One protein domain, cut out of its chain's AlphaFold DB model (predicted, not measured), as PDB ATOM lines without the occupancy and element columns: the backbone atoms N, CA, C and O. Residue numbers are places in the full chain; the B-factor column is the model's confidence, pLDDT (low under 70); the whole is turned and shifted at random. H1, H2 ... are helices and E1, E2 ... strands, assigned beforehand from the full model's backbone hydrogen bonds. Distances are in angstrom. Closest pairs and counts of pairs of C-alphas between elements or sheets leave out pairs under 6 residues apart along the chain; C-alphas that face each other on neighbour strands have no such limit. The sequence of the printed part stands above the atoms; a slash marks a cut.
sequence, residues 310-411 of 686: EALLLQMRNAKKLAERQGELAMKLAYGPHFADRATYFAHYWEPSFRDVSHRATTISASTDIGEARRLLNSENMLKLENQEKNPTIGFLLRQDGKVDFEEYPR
ATOM      1  N   GLU A 310     -10.169  28.649  38.937       81.50
ATOM      2  CA  GLU A 310     -10.057  28.518  37.479       81.50
ATOM      3  C   GLU A 310     -11.317  28.984  36.742       81.50
ATOM      4  O   GLU A 310     -11.213  29.734  35.766       81.50
ATOM      5  N   ALA A 311     -12.503  28.584  37.215       85.12
ATOM      6  CA  ALA A 311     -13.775  28.972  36.609       85.12
ATOM      7  C   ALA A 311     -13.988  30.490  36.704       85.12
ATOM      8  O   ALA A 311     -14.361  31.124  35.714       85.12
ATOM      9  N   LEU A 312     -13.649  31.087  37.851       92.25
ATOM     10  CA  LEU A 312     -13.651  32.534  38.036       92.25
ATOM     11  C   LEU A 312     -12.691  33.228  37.062       92.25
ATOM     12  O   LEU A 312     -13.090  34.147  36.346       92.25
ATOM     13  N   LEU A 313     -11.432  32.788  36.984       87.62
ATOM     14  CA  LEU A 313     -10.446  33.390  36.080       87.62
ATOM     15  C   LEU A 313     -10.861  33.274  34.609       87.62
ATOM     16  O   LEU A 313     -10.633  34.203  33.826       87.62
ATOM     17  N   LEU A 314     -11.485  32.163  34.227       86.94
ATOM     18  CA  LEU A 314     -11.999  31.975  32.880       86.94
ATOM     19  C   LEU A 314     -13.208  32.867  32.596       86.94
ATOM     20  O   LEU A 314     -13.237  33.507  31.542       86.94
ATOM     21  N   GLN A 315     -14.149  32.997  33.536       92.94
ATOM     22  CA  GLN A 315     -15.261  33.936  33.400       92.94
ATOM     23  C   GLN A 315     -14.743  35.365  33.217       92.94
ATOM     24  O   GLN A 315     -15.186  36.067  32.312       92.94
ATOM     25  N   MET A 316     -13.746  35.785  33.997       94.12
ATOM     26  CA  MET A 316     -13.164  37.124  33.873       94.12
ATOM     27  C   MET A 316     -12.429  37.325  32.545       94.12
ATOM     28  O   MET A 316     -12.506  38.402  31.948       94.12
ATOM     29  N   ARG A 317     -11.765  36.285  32.026       91.00
ATOM     30  CA  ARG A 317     -11.170  36.308  30.682       91.00
ATOM     31  C   ARG A 317     -12.246  36.461  29.603       91.00
ATOM     32  O   ARG A 317     -12.060  37.249  28.678       91.00
ATOM     33  N   ASN A 318     -13.362  35.746  29.725       91.25
ATOM     34  CA  ASN A 318     -14.480  35.825  28.787       91.25
ATOM     35  C   ASN A 318     -15.191  37.183  28.864       91.25
ATOM     36  O   ASN A 318     -15.462  37.782  27.826       91.25
ATOM     37  N   ALA A 319     -15.401  37.712  30.071       95.25
ATOM     38  CA  ALA A 319     -15.933  39.049  30.315       95.25
ATOM     39  C   ALA A 319     -15.056  40.126  29.661       95.25
ATOM     40  O   ALA A 319     -15.560  40.970  28.921       95.25
ATOM     41  N   LYS A 320     -13.731  40.037  29.833       92.88
ATOM     42  CA  LYS A 320     -12.773  40.942  29.189       92.88
ATOM     43  C   LYS A 320     -12.812  40.839  27.661       92.88
ATOM     44  O   LYS A 320     -12.921  41.863  26.996       92.88
ATOM     45  N   LYS A 321     -12.788  39.622  27.100       91.50
ATOM     46  CA  LYS A 321     -12.917  39.405  25.646       91.50
ATOM     47  C   LYS A 321     -14.229  39.987  25.109       91.50
ATOM     48  O   LYS A 321     -14.237  40.589  24.038       91.50
ATOM     49  N   LEU A 322     -15.325  39.837  25.853       93.81
ATOM     50  CA  LEU A 322     -16.615  40.415  25.491       93.81
ATOM     51  C   LEU A 322     -16.577  41.947  25.546       93.81
ATOM     52  O   LEU A 322     -17.049  42.585  24.614       93.81
ATOM     53  N   ALA A 323     -15.962  42.549  26.566       94.31
ATOM     54  CA  ALA A 323     -15.794  44.001  26.642       94.31
ATOM     55  C   ALA A 323     -14.944  44.559  25.489       94.31
ATOM     56  O   ALA A 323     -15.283  45.579  24.888       94.31
ATOM     57  N   GLU A 324     -13.858  43.872  25.136       91.06
ATOM     58  CA  GLU A 324     -12.991  44.249  24.017       91.06
ATOM     59  C   GLU A 324     -13.735  44.199  22.679       91.06
ATOM     60  O   GLU A 324     -13.563  45.099  21.854       91.06
ATOM     61  N   ARG A 325     -14.596  43.196  22.480       90.38
ATOM     62  CA  ARG A 325     -15.354  42.998  21.236       90.38
ATOM     63  C   ARG A 325     -16.628  43.824  21.154       90.38
ATOM     64  O   ARG A 325     -16.901  44.381  20.110       90.38
ATOM     65  N   GLN A 326     -17.400  43.912  22.228       93.81
ATOM     66  CA  GLN A 326     -18.763  44.454  22.211       93.81
ATOM     67  C   GLN A 326     -18.935  45.709  23.069       93.81
ATOM     68  O   GLN A 326     -19.945  46.402  22.956       93.81
ATOM     69  N   GLY A 327     -17.927  46.065  23.864       94.81
ATOM     70  CA  GLY A 327     -17.971  47.193  24.788       94.81
ATOM     71  C   GLY A 327     -18.337  46.777  26.212       94.81
ATOM     72  O   GLY A 327     -18.837  45.684  26.476       94.81
ATOM     73  N   GLU A 328     -18.073  47.676  27.154       96.12
ATOM     74  CA  GLU A 328     -18.224  47.421  28.589       96.12
ATOM     75  C   GLU A 328     -19.682  47.162  29.001       96.12
ATOM     76  O   GLU A 328     -19.940  46.347  29.886       96.12
ATOM     77  N   LEU A 329     -20.643  47.797  28.321       97.31
ATOM     78  CA  LEU A 329     -22.072  47.577  28.548       97.31
ATOM     79  C   LEU A 329     -22.465  46.111  28.313       97.31
ATOM     80  O   LEU A 329     -23.167  45.529  29.136       97.31
ATOM     81  N   ALA A 330     -21.961  45.492  27.240       97.31
ATOM     82  CA  ALA A 330     -22.227  44.088  26.931       97.31
ATOM     83  C   ALA A 330     -21.708  43.159  28.036       97.31
ATOM     84  O   ALA A 330     -22.416  42.267  28.498       97.31
ATOM     85  N   MET A 331     -20.481  43.415  28.497       97.38
ATOM     86  CA  MET A 331     -19.861  42.683  29.597       97.38
ATOM     87  C   MET A 331     -20.672  42.803  30.891       97.38
ATOM     88  O   MET A 331     -20.927  41.792  31.541       97.38
ATOM     89  N   LYS A 332     -21.098  44.017  31.256       97.56
ATOM     90  CA  LYS A 332     -21.881  44.273  32.476       97.56
ATOM     91  C   LYS A 332     -23.288  43.676  32.421       97.56
ATOM     92  O   LYS A 332     -23.823  43.301  33.458       97.56
ATOM     93  N   LEU A 333     -23.893  43.569  31.239       97.69
ATOM     94  CA  LEU A 333     -25.172  42.872  31.076       97.69
ATOM     95  C   LEU A 333     -25.012  41.354  31.216       97.69
ATOM     96  O   LEU A 333     -25.783  40.743  31.947       97.69
ATOM     97  N   ALA A 334     -24.006  40.768  30.562       97.31
ATOM     98  CA  ALA A 334     -23.773  39.323  30.571       97.31
ATOM     99  C   ALA A 334     -23.280  38.793  31.924       97.31
ATOM    100  O   ALA A 334     -23.726  37.748  32.382       97.31
ATOM    101  N   TYR A 335     -22.345  39.505  32.554       97.31
ATOM    102  CA  TYR A 335     -21.636  39.039  33.747       97.31
ATOM    103  C   TYR A 335     -21.896  39.915  34.976       97.31
ATOM    104  O   TYR A 335     -21.153  39.836  35.947       97.31
ATOM    105  N   GLY A 336     -22.893  40.802  34.939       97.00
ATOM    106  CA  GLY A 336     -23.275  41.635  36.082       97.00
ATOM    107  C   GLY A 336     -24.067  40.872  37.151       97.00
ATOM    108  O   GLY A 336     -24.160  39.645  37.103       97.00
ATOM    109  N   PRO A 337     -24.682  41.580  38.117       95.75
ATOM    110  CA  PRO A 337     -25.533  40.938  39.112       95.75
ATOM    111  C   PRO A 337     -26.715  40.232  38.444       95.75
ATOM    112  O   PRO A 337     -27.283  40.744  37.468       95.75
ATOM    113  N   HIS A 338     -27.116  39.086  38.993       94.25
ATOM    114  CA  HIS A 338     -28.326  38.392  38.558       94.25
ATOM    115  C   HIS A 338     -29.560  39.271  38.802       94.25
ATOM    116  O   HIS A 338     -29.582  40.127  39.693       94.25
ATOM    117  N   PHE A 339     -30.588  39.079  37.984       94.56
ATOM    118  CA  PHE A 339     -31.902  39.649  38.248       94.56
ATOM    119  C   PHE A 339     -32.619  38.823  39.317       94.56
ATOM    120  O   PHE A 339     -32.233  37.695  39.606       94.56
ATOM    121  N   ALA A 340     -33.662  39.392  39.916       91.75
ATOM    122  CA  ALA A 340     -34.494  38.644  40.847       91.75
ATOM    123  C   ALA A 340     -35.178  37.468  40.133       91.75
ATOM    124  O   ALA A 340     -35.662  37.621  39.004       91.75
ATOM    125  N   ASP A 341     -35.257  36.329  40.823       90.75
ATOM    126  CA  ASP A 341     -35.942  35.137  40.332       90.75
ATOM    127  C   ASP A 341     -37.379  35.461  39.926       90.75
ATOM    128  O   ASP A 341     -38.149  36.105  40.651       90.75
ATOM    129  N   ARG A 342     -37.780  34.963  38.757       87.25
ATOM    130  CA  ARG A 342     -39.150  35.107  38.264       87.25
ATOM    131  C   ARG A 342     -40.013  34.008  38.871       87.25
ATOM    132  O   ARG A 342     -40.363  33.026  38.215       87.25
ATOM    133  N   ALA A 343     -40.331  34.168  40.156       74.00
ATOM    134  CA  ALA A 343     -41.227  33.269  40.872       74.00
ATOM    135  C   ALA A 343     -42.617  33.272  40.215       74.00
ATOM    136  O   ALA A 343     -43.302  34.295  40.137       74.00
ATOM    137  N   THR A 344     -43.045  32.114  39.724       60.75
ATOM    138  CA  THR A 344     -44.310  31.931  39.010       60.75
ATOM    139  C   THR A 344     -45.429  31.625  39.998       60.75
ATOM    140  O   THR A 344     -45.874  30.491  40.114       60.75
ATOM    141  N   TYR A 345     -45.905  32.633  40.736       54.78
ATOM    142  CA  TYR A 345     -47.039  32.394  41.636       54.78
ATOM    143  C   TYR A 345     -48.379  32.284  40.889       54.78
ATOM    144  O   TYR A 345     -49.210  31.489  41.309       54.78
ATOM    145  N   PHE A 346     -48.588  32.983  39.757       51.38
ATOM    146  CA  PHE A 346     -49.873  32.917  39.021       51.38
ATOM    147  C   PHE A 346     -49.813  33.112  37.491       51.38
ATOM    148  O   PHE A 346     -50.823  32.924  36.817       51.38
ATOM    149  N   ALA A 347     -48.655  33.442  36.910       64.81
ATOM    150  CA  ALA A 347     -48.471  33.530  35.459       64.81
ATOM    151  C   ALA A 347     -47.197  32.780  35.069       64.81
ATOM    152  O   ALA A 347     -46.142  33.014  35.658       64.81
ATOM    153  N   HIS A 348     -47.296  31.864  34.104       80.38
ATOM    154  CA  HIS A 348     -46.128  31.168  33.573       80.38
ATOM    155  C   HIS A 348     -45.173  32.193  32.959       80.38
ATOM    156  O   HIS A 348     -45.523  32.880  31.998       80.38
ATOM    157  N   TYR A 349     -43.974  32.296  33.531       88.31
ATOM    158  CA  TYR A 349     -42.877  33.031  32.927       88.31
ATOM    159  C   TYR A 349     -42.598  32.432  31.548       88.31
ATOM    160  O   TYR A 349     -42.355  31.231  31.423       88.31
ATOM    161  N   TRP A 350     -42.683  33.260  30.513       89.00
ATOM    162  CA  TRP A 350     -42.322  32.862  29.162       89.00
ATOM    163  C   TRP A 350     -40.841  33.173  28.950       89.00
ATOM    164  O   TRP A 350     -40.474  34.337  28.797       89.00
ATOM    165  N   GLU A 351     -40.004  32.135  28.979       91.44
ATOM    166  CA  GLU A 351     -38.569  32.247  28.699       91.44
ATOM    167  C   GLU A 351     -38.370  32.439  27.181       91.44
ATOM    168  O   GLU A 351     -38.749  31.557  26.399       91.44
ATOM    169  N   PRO A 352     -37.851  33.598  26.731       93.25
ATOM    170  CA  PRO A 352     -37.688  33.879  25.310       93.25
ATOM    171  C   PRO A 352     -36.565  33.029  24.710       93.25
ATOM    172  O   PRO A 352     -35.569  32.723  25.360       93.25
ATOM    173  N   SER A 353     -36.691  32.678  23.430       96.44
ATOM    174  CA  SER A 353     -35.611  32.024  22.685       96.44
ATOM    175  C   SER A 353     -34.733  33.052  21.967       96.44
ATOM    176  O   SER A 353     -35.194  34.142  21.631       96.44
ATOM    177  N   PHE A 354     -33.498  32.702  21.602       96.75
ATOM    178  CA  PHE A 354     -32.668  33.572  20.752       96.75
ATOM    179  C   PHE A 354     -33.305  33.882  19.385       96.75
ATOM    180  O   PHE A 354     -33.075  34.938  18.794       96.75
ATOM    181  N   ARG A 355     -34.222  33.036  18.903       95.38
ATOM    182  CA  ARG A 355     -35.047  33.364  17.734       95.38
ATOM    183  C   ARG A 355     -35.978  34.547  18.011       95.38
ATOM    184  O   ARG A 355     -36.119  35.419  17.154       95.38
ATOM    185  N   ASP A 356     -36.590  34.599  19.192       96.12
ATOM    186  CA  ASP A 356     -37.403  35.740  19.623       96.12
ATOM    187  C   ASP A 356     -36.541  36.984  19.791       96.12
ATOM    188  O   ASP A 356     -36.911  38.038  19.274       96.12
ATOM    189  N   VAL A 357     -35.357  36.843  20.400       96.31
ATOM    190  CA  VAL A 357     -34.381  37.932  20.512       96.31
ATOM    191  C   VAL A 357     -34.104  38.499  19.121       96.31
ATOM    192  O   VAL A 357     -34.340  39.677  18.886       96.31
ATOM    193  N   SER A 358     -33.732  37.662  18.149       94.31
ATOM    194  CA  SER A 358     -33.432  38.065  16.768       94.31
ATOM    195  C   SER A 358     -34.570  38.816  16.058       94.31
ATOM    196  O   SER A 358     -34.304  39.711  15.252       94.31
ATOM    197  N   HIS A 359     -35.837  38.533  16.362       94.62
ATOM    198  CA  HIS A 359     -36.975  39.135  15.653       94.62
ATOM    199  C   HIS A 359     -37.696  40.251  16.412       94.62
ATOM    200  O   HIS A 359     -38.278  41.123  15.770       94.62
ATOM    201  N   ARG A 360     -37.695  40.216  17.746       96.19
ATOM    202  CA  ARG A 360     -38.630  40.987  18.581       96.19
ATOM    203  C   ARG A 360     -37.963  41.837  19.653       96.19
ATOM    204  O   ARG A 360     -38.614  42.758  20.128       96.19
ATOM    205  N   ALA A 361     -36.723  41.540  20.040       96.81
ATOM    206  CA  ALA A 361     -36.063  42.302  21.095       96.81
ATOM    207  C   ALA A 361     -35.764  43.740  20.657       96.81
ATOM    208  O   ALA A 361     -35.330  43.974  19.522       96.81
ATOM    209  N   THR A 362     -35.956  44.676  21.586       97.69
ATOM    210  CA  THR A 362     -35.595  46.084  21.415       97.69
ATOM    211  C   THR A 362     -34.091  46.224  21.221       97.69
ATOM    212  O   THR A 362     -33.297  45.635  21.957       97.69
ATOM    213  N   THR A 363     -33.692  47.003  20.216       97.31
ATOM    214  CA  THR A 363     -32.284  47.314  19.952       97.31
ATOM    215  C   THR A 363     -31.885  48.585  20.686       97.31
ATOM    216  O   THR A 363     -32.502  49.631  20.493       97.31
ATOM    217  N   ILE A 364     -30.825  48.503  21.484       97.62
ATOM    218  CA  ILE A 364     -30.191  49.633  22.162       97.62
ATOM    219  C   ILE A 364     -28.757  49.841  21.665       97.62
ATOM    220  O   ILE A 364     -28.139  48.946  21.085       97.62
ATOM    221  N   SER A 365     -28.227  51.038  21.903       96.00
ATOM    222  CA  SER A 365     -26.851  51.403  21.556       96.00
ATOM    223  C   SER A 365     -25.865  50.927  22.626       96.00
ATOM    224  O   SER A 365     -26.179  50.928  23.816       96.00
ATOM    225  N   ALA A 366     -24.625  50.625  22.228       94.88
ATOM    226  CA  ALA A 366     -23.493  50.414  23.143       94.88
ATOM    227  C   ALA A 366     -23.249  51.575  24.133       94.88
ATOM    228  O   ALA A 366     -22.603  51.374  25.159       94.88
ATOM    229  N   SER A 367     -23.773  52.770  23.841       95.44
ATOM    230  CA  SER A 367     -23.670  53.971  24.679       95.44
ATOM    231  C   SER A 367     -24.800  54.142  25.706       95.44
ATOM    232  O   SER A 367     -24.804  55.141  26.422       95.44
ATOM    233  N   THR A 368     -25.790  53.246  25.746       97.44
ATOM    234  CA  THR A 368     -26.912  53.322  26.698       97.44
ATOM    235  C   THR A 368     -26.418  53.161  28.146       97.44
ATOM    236  O   THR A 368     -25.497  52.389  28.410       97.44
ATOM    237  N   ASP A 369     -27.017  53.873  29.111       97.25
ATOM    238  CA  ASP A 369     -26.663  53.694  30.528       97.25
ATOM    239  C   ASP A 369     -26.970  52.260  30.987       97.25
ATOM    240  O   ASP A 369     -28.017  51.695  30.663       97.25
ATOM    241  N   ILE A 370     -26.084  51.673  31.793       97.44
ATOM    242  CA  ILE A 370     -26.251  50.299  32.288       97.44
ATOM    243  C   ILE A 370     -27.543  50.125  33.098       97.44
ATOM    244  O   ILE A 370     -28.178  49.074  33.018       97.44
ATOM    245  N   GLY A 371     -27.977  51.146  33.843       96.38
ATOM    246  CA  GLY A 371     -29.243  51.099  34.573       96.38
ATOM    247  C   GLY A 371     -30.440  51.037  33.636       96.38
ATOM    248  O   GLY A 371     -31.342  50.226  33.828       96.38
ATOM    249  N   GLU A 372     -30.436  51.852  32.582       97.38
ATOM    250  CA  GLU A 372     -31.477  51.826  31.558       97.38
ATOM    251  C   GLU A 372     -31.518  50.485  30.819       97.38
ATOM    252  O   GLU A 372     -32.581  49.870  30.740       97.38
ATOM    253  N   ALA A 373     -30.365  49.979  30.376       98.12
ATOM    254  CA  ALA A 373     -30.270  48.694  29.692       98.12
ATOM    255  C   ALA A 373     -30.766  47.529  30.567       98.12
ATOM    256  O   ALA A 373     -31.523  46.679  30.096       98.12
ATOM    257  N   ARG A 374     -30.403  47.505  31.858       97.44
ATOM    258  CA  ARG A 374     -30.893  46.487  32.802       97.44
ATOM    259  C   ARG A 374     -32.391  46.608  33.055       97.44
ATOM    260  O   ARG A 374     -33.061  45.582  33.122       97.44
ATOM    261  N   ARG A 375     -32.942  47.825  33.164       96.56
ATOM    262  CA  ARG A 375     -34.399  48.021  33.293       96.56
ATOM    263  C   ARG A 375     -35.143  47.488  32.071       96.56
ATOM    264  O   ARG A 375     -36.115  46.767  32.261       96.56
ATOM    265  N   LEU A 376     -34.657  47.784  30.862       97.44
ATOM    266  CA  LEU A 376     -35.241  47.284  29.614       97.44
ATOM    267  C   LEU A 376     -35.170  45.757  29.525       97.44
ATOM    268  O   LEU A 376     -36.181  45.110  29.263       97.44
ATOM    269  N   LEU A 377     -34.013  45.164  29.835       97.31
ATOM    270  CA  LEU A 377     -33.866  43.706  29.871       97.31
ATOM    271  C   LEU A 377     -34.803  43.066  30.909       97.31
ATOM    272  O   LEU A 377     -35.398  42.024  30.649       97.31
ATOM    273  N   ASN A 378     -34.994  43.709  32.063       95.56
ATOM    274  CA  ASN A 378     -35.922  43.252  33.095       95.56
ATOM    275  C   ASN A 378     -37.401  43.423  32.699       95.56
ATOM    276  O   ASN A 378     -38.236  42.639  33.139       95.56
ATOM    277  N   SER A 379     -37.772  44.428  31.907       95.38
ATOM    278  CA  SER A 379     -39.164  44.593  31.465       95.38
ATOM    279  C   SER A 379     -39.513  43.716  30.266       95.38
ATOM    280  O   SER A 379     -40.634  43.224  30.179       95.38
ATOM    281  N   GLU A 380     -38.566  43.511  29.350       96.12
ATOM    282  CA  GLU A 380     -38.812  42.839  28.067       96.12
ATOM    283  C   GLU A 380     -38.324  41.384  28.023       96.12
ATOM    284  O   GLU A 380     -38.683  40.649  27.105       96.12
ATOM    285  N   ASN A 381     -37.528  40.948  29.006       97.00
ATOM    286  CA  ASN A 381     -36.841  39.647  29.080       97.00
ATOM    287  C   ASN A 381     -35.823  39.375  27.961       97.00
ATOM    288  O   ASN A 381     -35.171  38.336  27.964       97.00
ATOM    289  N   MET A 382     -35.668  40.284  27.005       97.75
ATOM    290  CA  MET A 382     -34.719  40.171  25.906       97.75
ATOM    291  C   MET A 382     -34.311  41.551  25.409       97.75
ATOM    292  O   MET A 382     -35.082  42.500  25.494       97.75
ATOM    293  N   LEU A 383     -33.099  41.656  24.873       98.12
ATOM    294  CA  LEU A 383     -32.533  42.917  24.399       98.12
ATOM    295  C   LEU A 383     -31.545  42.650  23.263       98.12
ATOM    296  O   LEU A 383     -30.872  41.623  23.265       98.12
ATOM    297  N   LYS A 384     -31.402  43.572  22.312       97.69
ATOM    298  CA  LYS A 384     -30.264  43.597  21.384       97.69
ATOM    299  C   LYS A 384     -29.399  44.800  21.662       97.69
ATOM    300  O   LYS A 384     -29.900  45.892  21.891       97.69
ATOM    301  N   LEU A 385     -28.101  44.607  21.547       97.19
ATOM    302  CA  LEU A 385     -27.118  45.659  21.656       97.19
ATOM    303  C   LEU A 385     -26.378  45.793  20.332       97.19
ATOM    304  O   LEU A 385     -25.738  44.854  19.851       97.19
ATOM    305  N   GLU A 386     -26.482  46.977  19.742       95.25
ATOM    306  CA  GLU A 386     -25.782  47.334  18.519       95.25
ATOM    307  C   GLU A 386     -24.566  48.198  18.857       95.25
ATOM    308  O   GLU A 386     -24.681  49.314  19.375       95.25
ATOM    309  N   ASN A 387     -23.378  47.670  18.564       90.75
ATOM    310  CA  ASN A 387     -22.133  48.418  18.632       90.75
ATOM    311  C   ASN A 387     -21.749  48.876  17.218       90.75
ATOM    312  O   ASN A 387     -21.327  48.064  16.392       90.75
ATOM    313  N   GLN A 388     -21.900  50.176  16.942       86.69
ATOM    314  CA  GLN A 388     -21.630  50.752  15.617       86.69
ATOM    315  C   GLN A 388     -20.176  50.550  15.162       86.69
ATOM    316  O   GLN A 388     -19.916  50.466  13.962       86.69
ATOM    317  N   GLU A 389     -19.237  50.438  16.104       84.44
ATOM    318  CA  GLU A 389     -17.810  50.321  15.812       84.44
ATOM    319  C   GLU A 389     -17.364  48.868  15.600       84.44
ATOM    320  O   GLU A 389     -16.438  48.617  14.828       84.44
ATOM    321  N   LYS A 390     -18.000  47.898  16.273       71.19
ATOM    322  CA  LYS A 390     -17.391  46.576  16.505       71.19
ATOM    323  C   LYS A 390     -18.189  45.350  16.035       71.19
ATOM    324  O   LYS A 390     -18.022  44.302  16.640       71.19
ATOM    325  N   ASN A 391     -19.002  45.454  14.967       74.75
ATOM    326  CA  ASN A 391     -19.735  44.340  14.295       74.75
ATOM    327  C   ASN A 391     -19.270  42.934  14.759       74.75
ATOM    328  O   ASN A 391     -18.138  42.578  14.411       74.75
ATOM    329  N   PRO A 392     -20.067  42.116  15.486       85.81
ATOM    330  CA  PRO A 392     -21.518  41.860  15.327       85.81
ATOM    331  C   PRO A 392     -22.479  42.490  16.363       85.81
ATOM    332  O   PRO A 392     -22.046  42.961  17.403       85.81
ATOM    333  N   THR A 393     -23.799  42.449  16.096       93.75
ATOM    334  CA  THR A 393     -24.867  42.735  17.086       93.75
ATOM    335  C   THR A 393     -24.955  41.582  18.084       93.75
ATOM    336  O   THR A 393     -24.959  40.423  17.674       93.75
ATOM    337  N   ILE A 394     -25.095  41.872  19.374       96.50
ATOM    338  CA  ILE A 394     -25.254  40.856  20.420       96.50
ATOM    339  C   ILE A 394     -26.670  40.912  20.989       96.50
ATOM    340  O   ILE A 394     -27.204  41.992  21.229       96.50
ATOM    341  N   GLY A 395     -27.313  39.760  21.155       97.62
ATOM    342  CA  GLY A 395     -28.610  39.672  21.819       97.62
ATOM    343  C   GLY A 395     -28.482  39.038  23.190       97.62
ATOM    344  O   GLY A 395     -27.720  38.095  23.362       97.62
ATOM    345  N   PHE A 396     -29.255  39.551  24.135       98.19
ATOM    346  CA  PHE A 396     -29.357  39.085  25.508       98.19
ATOM    347  C   PHE A 396     -30.751  38.515  25.739       98.19
ATOM    348  O   PHE A 396     -31.739  39.087  25.269       98.19
ATOM    349  N   LEU A 397     -30.827  37.423  26.488       97.12
ATOM    350  CA  LEU A 397     -32.068  36.898  27.040       97.12
ATOM    351  C   LEU A 397     -31.927  36.768  28.550       97.12
ATOM    352  O   LEU A 397     -30.865  36.418  29.062       97.12
ATOM    353  N   LEU A 398     -33.003  37.076  29.255       97.06
ATOM    354  CA  LEU A 398     -33.120  36.858  30.683       97.06
ATOM    355  C   LEU A 398     -33.768  35.494  30.910       97.06
ATOM    356  O   LEU A 398     -34.761  35.176  30.262       97.06
ATOM    357  N   ARG A 399     -33.209  34.700  31.818       96.06
ATOM    358  CA  ARG A 399     -33.741  33.396  32.215       96.06
ATOM    359  C   ARG A 399     -34.658  33.507  33.425       96.06
ATOM    360  O   ARG A 399     -34.707  34.528  34.113       96.06
ATOM    361  N   GLN A 400     -35.363  32.417  33.720       94.25
ATOM    362  CA  GLN A 400     -36.255  32.353  34.880       94.25
ATOM    363  C   GLN A 400     -35.513  32.518  36.222       94.25
ATOM    364  O   GLN A 400     -36.056  33.138  37.136       94.25
ATOM    365  N   ASP A 401     -34.282  32.005  36.324       93.19
ATOM    366  CA  ASP A 401     -33.391  32.104  37.498       93.19
ATOM    367  C   ASP A 401     -32.631  33.444  37.576       93.19
ATOM    368  O   ASP A 401     -31.631  33.575  38.280       93.19
ATOM    369  N   GLY A 402     -33.046  34.429  36.774       94.12
ATOM    370  CA  GLY A 402     -32.450  35.759  36.757       94.12
ATOM    371  C   GLY A 402     -31.080  35.851  36.080       94.12
ATOM    372  O   GLY A 402     -30.510  36.948  36.042       94.12
ATOM    373  N   LYS A 403     -30.544  34.756  35.521       95.25
ATOM    374  CA  LYS A 403     -29.299  34.784  34.738       95.25
ATOM    375  C   LYS A 403     -29.521  35.356  33.346       95.25
ATOM    376  O   LYS A 403     -30.609  35.262  32.782       95.25
ATOM    377  N   VAL A 404     -28.468  35.941  32.786       96.81
ATOM    378  CA  VAL A 404     -28.478  36.510  31.437       96.81
ATOM    379  C   VAL A 404     -27.642  35.631  30.520       96.81
ATOM    380  O   VAL A 404     -26.434  35.524  30.713       96.81
ATOM    381  N   ASP A 405     -28.270  35.063  29.495       96.69
ATOM    382  CA  ASP A 405     -27.554  34.416  28.396       96.69
ATOM    383  C   ASP A 405     -27.423  35.397  27.223       96.69
ATOM    384  O   ASP A 405     -28.214  36.338  27.077       96.69
ATOM    385  N   PHE A 406     -26.427  35.192  26.361       97.12
ATOM    386  CA  PHE A 406     -26.223  36.031  25.184       97.12
ATOM    387  C   PHE A 406     -25.747  35.241  23.961       97.12
ATOM    388  O   PHE A 406     -25.083  34.215  24.087       97.12
ATOM    389  N   GLU A 407     -26.064  35.752  22.770       96.38
ATOM    390  CA  GLU A 407     -25.628  35.198  21.484       96.38
ATOM    391  C   GLU A 407     -25.220  36.332  20.532       96.38
ATOM    392  O   GLU A 407     -25.883  37.372  20.445       96.38
ATOM    393  N   GLU A 408     -24.109  36.141  19.820       93.75
ATOM    394  CA  GLU A 408     -23.646  37.067  18.786       93.75
ATOM    395  C   GLU A 408     -24.331  36.747  17.451       93.75
ATOM    396  O   GLU A 408     -24.236  35.635  16.933       93.75
ATOM    397  N   TYR A 409     -24.981  37.742  16.849       89.19
ATOM    398  CA  TYR A 409     -25.610  37.609  15.541       89.19
ATOM    399  C   TYR A 409     -24.673  38.146  14.466       89.19
ATOM    400  O   TYR A 409     -24.429  39.359  14.422       89.19
ATOM    401  N   PRO A 410     -24.183  37.299  13.542       81.06
ATOM    402  CA  PRO A 410     -23.466  37.808  12.389       81.06
ATOM    403  C   PRO A 410     -24.390  38.779  11.661       81.06
ATOM    404  O   PRO A 410     -25.560  38.472  11.406       81.06
ATOM    405  N   ARG A 411     -23.881  39.977  11.351       74.81
ATOM    406  CA  ARG A 411     -24.650  40.967  10.597       74.81
ATOM    407  C   ARG A 411     -25.163  40.267   9.348       74.81
ATOM    408  O   ARG A 411     -24.361  39.717   8.592       74.81
TER     409      ARG A 411
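What this domain is: This is residues 310 to 411 of the 686 residues of an uncharacterized protein of Melanopsichium pennsylvanicum 4 (UniProt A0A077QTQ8). A small, twisted four-stranded sheet forms the core, with helices H2 and H4 over one face and the short H3 over the other. The long helix H1 packs on H2 through its residues 319 to 323, and at the other end of the longest axis residues 336 to 353 make a wide loop. The printed part has 102 residues, with four named helices and four named strands in the order H1 H2 H3 E1 H4 E2 E3 E4. The mixed sheet has the order E1, E2, E3, E4, and the class is mixed, helices and strands. The whole is compact, with a radius of gyration of the C-alphas of 13.5 A and spans of 42 by 34 by 23 A.

Where its parts are: H1 covers residues 310 to 326, 23.7 A long, from C-alpha 310 at (-10.057, 28.518, 37.479). H2 is residues 328 to 335 and H3 is residues 354 to 360. E1 is residues 362 to 365, and H4 is residues 370 to 380, 15.2 A, beginning at C-alpha 370 at (-26.251, 50.299, 32.288). E2 is residues 382 to 386, E3 residues 393 to 398, 17.0 A, and E4 residues 404 to 409, 16.2 A, ending at C-alpha 409 at (-25.610, 37.609, 15.541).

How they stand to each other: The sheet is only just strongly twisted, its C-alphas up to 4.3 A off the best plane. E1 and E2 are parallel, with N 364 and O 384 at 2.8 A; E1, H4, E2 form a strand-helix-strand unit, parallel neighbours joined through a helix, with a right-handed crossover. E2 E3 E4 form a meander, each strand the antiparallel neighbour of the one before, with N 383 and O 396 at 2.9 A and N 409 and O 393 at 2.8 A. There are three layers, helices on both faces of the sheet. H4 is over E2 at a height of 8.3 A, along the strands, at 25 degrees to E2 on the local plane. On the same face, H2 has a height of 9.2 A and touches H4, closest at the C-alphas of Leu 329 and Ile 370, 6.2 A. H3, on the opposite face, runs across the strands at a height of 8.0 A. H1 and H2 form a helical hairpin, their closest C-alphas being those of Ala 323 and Met 331, 5.2 A. H1 and H3 are apart. In H1, H2, H3 and H4 every O i to N i+4 pair is within hydrogen-bond range.

The domain as a whole: The C-alphas farthest apart, those of Phe 346 and Glu 389, are 43.2 A apart. The printed part has no cut. The link from H2 to H3, 18 residues, is long. Mean pLDDT of the printed part is 91.9; residues 344 to 347 are under 70.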